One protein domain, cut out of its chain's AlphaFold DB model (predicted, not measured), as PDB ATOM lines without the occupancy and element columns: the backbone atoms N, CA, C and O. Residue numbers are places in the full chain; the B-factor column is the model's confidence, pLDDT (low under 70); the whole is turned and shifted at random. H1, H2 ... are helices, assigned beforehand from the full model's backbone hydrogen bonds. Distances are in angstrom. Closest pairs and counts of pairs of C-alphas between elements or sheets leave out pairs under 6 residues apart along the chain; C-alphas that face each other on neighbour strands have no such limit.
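What this domain is: This is residues 3 to 44 of the 130 residues of an uncharacterized protein of Gemmatimonadetes bacterium (UniProt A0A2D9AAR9). Two helices meet near their ends as a flat, open V: the longer arm is H2, the shorter is H1, and the leading residues 3 to 9 fold back from H1 into the mouth of the V. Residues 38 to 44, of which 38 to 43 belong to H2, stick out. The printed part has 42 residues with two named helices, H1 then H2, and no named strand; it is all helix, loose with a radius of gyration of the C-alphas of 11.7 A, and spans 32 by 23 by 6 A.

How they stand to each other: Start at H2, residues 24 to 43, and look back across the tight link, Ser 23, to H1, residues 10 to 22. They touch only at the corner, residues 26 to 27 of H2 with 19 to 21 of H1; the closest C-alphas, of Leu 26 and Val 20, are 5.3 A apart. They run opposite ways at a steep tilt of 60 degrees. In H1 and H2 every O i to N i+4 pair is within hydrogen-bond range.

Where its parts are: Find C-alpha 24 at (185.748, 246.677, 151.282); H2 runs 29.1 A to C-alpha 43 at (201.466, 260.197, 171.704). H1 runs 18.7 A from C-alpha 10 at (172.368, 252.797, 168.399).

The domain as a whole: The two C-alphas farthest apart, of Ser 22 and Asn 44, are 33.9 A apart. The printed part has no cut. Look for pLDDT under 70 at residues 43 to 44.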
ATOM      1  N   TYR A   3     181.347 257.633 165.535       82.38
ATOM      2  CA  TYR A   3     181.329 256.159 165.556       82.38
ATOM      3  C   TYR A   3     182.593 255.541 166.187       82.38
ATOM      4  O   TYR A   3     182.489 254.683 167.059       82.38
ATOM      5  N   LEU A   4     183.783 256.024 165.806       81.56
ATOM      6  CA  LEU A   4     185.081 255.586 166.342       81.56
ATOM      7  C   LEU A   4     185.292 256.008 167.803       81.56
ATOM      8  O   LEU A   4     186.055 255.367 168.524       81.56
ATOM      9  N   ASP A   5     184.635 257.086 168.229       78.31
ATOM     10  CA  ASP A   5     184.664 257.616 169.599       78.31
ATOM     11  C   ASP A   5     183.582 257.014 170.499       78.31
ATOM     12  O   ASP A   5     183.586 257.218 171.706       78.31
ATOM     13  N   GLY A   6     182.696 256.197 169.927       81.62
ATOM     14  CA  GLY A   6     181.641 255.520 170.662       81.62
ATOM     15  C   GLY A   6     180.421 256.393 170.987       81.62
ATOM     16  O   GLY A   6     179.550 255.948 171.729       81.62
ATOM     17  N   GLU A   7     180.331 257.582 170.395       83.75
ATOM     18  CA  GLU A   7     179.281 258.593 170.598       83.75
ATOM     19  C   GLU A   7     178.156 258.540 169.544       83.75
ATOM     20  O   GLU A   7     177.270 259.402 169.511       83.75
ATOM     21  N   ALA A   8     178.214 257.569 168.631       84.38
ATOM     22  CA  ALA A   8     177.135 257.305 167.685       84.38
ATOM     23  C   ALA A   8     175.945 256.655 168.405       84.38
ATOM     24  O   ALA A   8     176.130 255.757 169.236       84.38
ATOM     25  N   SER A   9     174.731 257.099 168.076       86.25
ATOM     26  CA  SER A   9     173.508 256.489 168.602       86.25
ATOM     27  C   SER A   9     173.385 255.023 168.144       86.25
ATOM     28  O   SER A   9     174.035 254.621 167.172       86.25
ATOM     29  N   PRO A  10     172.568 254.188 168.813       86.50
ATOM     30  CA  PRO A  10     172.368 252.797 168.399       86.50
ATOM     31  C   PRO A  10     171.887 252.659 166.944       86.50
ATOM     32  O   PRO A  10     172.330 251.759 166.234       86.50
ATOM     33  N   GLU A  11     171.040 253.584 166.490       86.12
ATOM     34  CA  GLU A  11     170.526 253.631 165.116       86.12
ATOM     35  C   GLU A  11     171.612 254.040 164.109       86.12
ATOM     36  O   GLU A  11     171.793 253.382 163.086       86.12
ATOM     37  N   GLU A  12     172.394 255.081 164.426       84.94
ATOM     38  CA  GLU A  12     173.524 255.527 163.599       84.94
ATOM     39  C   GLU A  12     174.588 254.425 163.469       84.94
ATOM     40  O   GLU A  12     175.154 254.230 162.393       84.94
ATOM     41  N   ARG A  13     174.849 253.669 164.545       87.38
ATOM     42  CA  ARG A  13     175.782 252.533 164.525       87.38
ATOM     43  C   ARG A  13     175.330 251.428 163.586       87.38
ATOM     44  O   ARG A  13     176.131 250.995 162.768       87.38
ATOM     45  N   ALA A  14     174.067 251.017 163.667       87.31
ATOM     46  CA  ALA A  14     173.540 249.946 162.826       87.31
ATOM     47  C   ALA A  14     173.637 250.284 161.327       87.31
ATOM     48  O   ALA A  14     173.988 249.426 160.517       87.31
ATOM     49  N   LEU A  15     173.389 251.547 160.960       87.38
ATOM     50  CA  LEU A  15     173.545 252.032 159.585       87.38
ATOM     51  C   LEU A  15     175.004 251.994 159.117       87.38
ATOM     52  O   LEU A  15     175.287 251.556 158.001       87.38
ATOM     53  N   ILE A  16     175.932 252.433 159.969       85.94
ATOM     54  CA  ILE A  16     177.365 252.432 159.658       85.94
ATOM     55  C   ILE A  16     177.890 250.996 159.547       85.94
ATOM     56  O   ILE A  16     178.613 250.696 158.602       85.94
ATOM     57  N   ASP A  17     177.489 250.098 160.446       88.00
ATOM     58  CA  ASP A  17     177.895 248.690 160.422       88.00
ATOM     59  C   ASP A  17     177.395 247.983 159.153       88.00
ATOM     60  O   ASP A  17     178.154 247.253 158.512       88.00
ATOM     61  N   ALA A  18     176.154 248.252 158.732       88.44
ATOM     62  CA  ALA A  18     175.610 247.734 157.478       88.44
ATOM     63  C   ALA A  18     176.383 248.252 156.250       88.44
ATOM     64  O   ALA A  18     176.721 247.478 155.351       88.44
ATOM     65  N   ALA A  19     176.719 249.545 156.224       86.69
ATOM     66  CA  ALA A  19     177.495 250.142 155.139       86.69
ATOM     67  C   ALA A  19     178.924 249.575 155.074       86.69
ATOM     68  O   ALA A  19     179.395 249.200 153.999       86.69
ATOM     69  N   VAL A  20     179.591 249.425 156.221       88.94
ATOM     70  CA  VAL A  20     180.932 248.824 156.323       88.94
ATOM     71  C   VAL A  20     180.912 247.344 155.927       88.94
ATOM     72  O   VAL A  20     181.842 246.872 155.276       88.94
ATOM     73  N   ALA A  21     179.855 246.599 156.253       88.88
ATOM     74  CA  ALA A  21     179.720 245.206 155.824       88.88
ATOM     75  C   ALA A  21     179.605 245.071 154.294       88.88
ATOM     76  O   ALA A  21     180.098 244.100 153.726       88.88
ATOM     77  N   SER A  22     178.995 246.055 153.627       88.62
ATOM     78  CA  SER A  22     178.784 246.052 152.174       88.62
ATOM     79  C   SER A  22     179.967 246.548 151.329       88.62
ATOM     80  O   SER A  22     179.949 246.354 150.115       88.62
ATOM     81  N   SER A  23     180.990 247.178 151.926       92.25
ATOM     82  CA  SER A  23     182.088 247.814 151.181       92.25
ATOM     83  C   SER A  23     183.466 247.514 151.770       92.25
ATOM     84  O   SER A  23     183.773 247.851 152.915       92.25
ATOM     85  N   THR A  24     184.341 246.938 150.945       87.75
ATOM     86  CA  THR A  24     185.748 246.677 151.282       87.75
ATOM     87  C   THR A  24     186.572 247.960 151.423       87.75
ATOM     88  O   THR A  24     187.520 247.994 152.210       87.75
ATOM     89  N   GLU A  25     186.203 249.039 150.726       89.06
ATOM     90  CA  GLU A  25     186.855 250.347 150.869       89.06
ATOM     91  C   GLU A  25     186.579 250.963 152.242       89.06
ATOM     92  O   GLU A  25     187.514 251.384 152.928       89.06
ATOM     93  N   LEU A  26     185.320 250.925 152.696       87.75
ATOM     94  CA  LEU A  26     184.934 251.443 154.012       87.75
ATOM     95  C   LEU A  26     185.587 250.655 155.151       87.75
ATOM     96  O   LEU A  26     185.993 251.242 156.152       87.75
ATOM     97  N   GLN A  27     185.757 249.340 154.992       87.44
ATOM     98  CA  GLN A  27     186.511 248.521 155.948       87.44
ATOM     99  C   GLN A  27     187.970 248.974 156.052       87.44
ATOM    100  O   GLN A  27     188.500 249.110 157.156       87.44
ATOM    101  N   ARG A  28     188.616 249.242 154.912       90.81
ATOM    102  CA  ARG A  28     190.008 249.704 154.876       90.81
ATOM    103  C   ARG A  28     190.165 251.080 155.520       90.81
ATOM    104  O   ARG A  28     191.069 251.258 156.337       90.81
ATOM    105  N   GLU A  29     189.297 252.033 155.187       88.31
ATOM    106  CA  GLU A  29     189.318 253.366 155.802       88.31
ATOM    107  C   GLU A  29     189.097 253.296 157.312       88.31
ATOM    108  O   GLU A  29     189.817 253.945 158.073       88.31
ATOM    109  N   LEU A  30     188.159 252.462 157.773       87.75
ATOM    110  CA  LEU A  30     187.886 252.289 159.197       87.75
ATOM    111  C   LEU A  30     189.123 251.797 159.963       87.75
ATOM    112  O   LEU A  30     189.403 252.281 161.063       87.75
ATOM    113  N   VAL A  31     189.872 250.853 159.385       88.62
ATOM    114  CA  VAL A  31     191.124 250.344 159.967       88.62
ATOM    115  C   VAL A  31     192.178 251.448 160.041       88.62
ATOM    116  O   VAL A  31     192.804 251.610 161.089       88.62
ATOM    117  N   LEU A  32     192.332 252.243 158.979       89.62
ATOM    118  CA  LEU A  32     193.306 253.335 158.923       89.62
ATOM    119  C   LEU A  32     192.991 254.448 159.933       89.62
ATOM    120  O   LEU A  32     193.873 254.922 160.650       89.62
ATOM    121  N   PHE A  33     191.721 254.830 160.067       88.62
ATOM    122  CA  PHE A  33     191.321 255.792 161.094       88.62
ATOM    123  C   PHE A  33     191.507 255.240 162.512       88.62
ATOM    124  O   PHE A  33     191.861 255.993 163.422       88.62
ATOM    125  N   ARG A  34     191.303 253.934 162.718       87.81
ATOM    126  CA  ARG A  34     191.519 253.289 164.019       87.81
ATOM    127  C   ARG A  34     193.003 253.237 164.390       87.81
ATOM    128  O   ARG A  34     193.324 253.513 165.544       87.81
ATOM    129  N   SER A  35     193.901 252.942 163.447       88.38
ATOM    130  CA  SER A  35     195.348 252.966 163.709       88.38
ATOM    131  C   SER A  35     195.825 254.377 164.043       88.38
ATOM    132  O   SER A  35     196.453 254.576 165.076       88.38
ATOM    133  N   MET A  36     195.407 255.378 163.263       85.94
ATOM    134  CA  MET A  36     195.769 256.778 163.507       85.94
ATOM    135  C   MET A  36     195.258 257.291 164.864       85.94
ATOM    136  O   MET A  36     195.961 258.021 165.561       85.94
ATOM    137  N   LYS A  37     194.052 256.878 165.282       84.44
ATOM    138  CA  LYS A  37     193.524 257.175 166.623       84.44
ATOM    139  C   LYS A  37     194.392 256.565 167.727       84.44
ATOM    140  O   LYS A  37     194.643 257.229 168.732       84.44
ATOM    141  N   ASN A  38     194.835 255.323 167.553       83.31
ATOM    142  CA  ASN A  38     195.679 254.639 168.530       83.31
ATOM    143  C   ASN A  38     197.066 255.283 168.631       83.31
ATOM    144  O   ASN A  38     197.542 255.502 169.742       83.31
ATOM    145  N   ASP A  39     197.666 255.658 167.502       84.56
ATOM    146  CA  ASP A  39     198.957 256.353 167.467       84.56
ATOM    147  C   ASP A  39     198.865 257.709 168.180       84.56
ATOM    148  O   ASP A  39     199.706 258.036 169.016       84.56
ATOM    149  N   LEU A  40     197.787 258.465 167.944       79.88
ATOM    150  CA  LEU A  40     197.529 259.722 168.647       79.88
ATOM    151  C   LEU A  40     197.316 259.515 170.157       79.88
ATOM    152  O   LEU A  40     197.757 260.333 170.963       79.88
ATOM    153  N   HIS A  41     196.654 258.426 170.555       74.31
ATOM    154  CA  HIS A  41     196.507 258.055 171.965       74.31
ATOM    155  C   HIS A  41     197.845 257.682 172.610       74.31
ATOM    156  O   HIS A  41     198.077 258.063 173.754       74.31
ATOM    157  N   ALA A  42     198.729 256.993 171.886       71.88
ATOM    158  CA  ALA A  42     200.068 256.654 172.356       71.88
ATOM    159  C   ALA A  42     200.974 257.893 172.482       71.88
ATOM    160  O   ALA A  42     201.792 257.967 173.395       71.88
ATOM    161  N   MET A  43     200.791 258.894 171.613       69.19
ATOM    162  CA  MET A  43     201.466 260.197 171.704       69.19
ATOM    163  C   MET A  43     200.923 261.086 172.826       69.19
ATOM    164  O   MET A  43     201.575 262.058 173.208       69.19
ATOM    165  N   ASN A  44     199.734 260.790 173.354       56.59
ATOM    166  CA  ASN A  44     199.174 261.529 174.470       56.59
ATOM    167  C   ASN A  44     199.893 261.088 175.749       56.59
ATOM    168  O   ASN A  44     199.406 260.242 176.496       56.59
TER     169      ASN A  44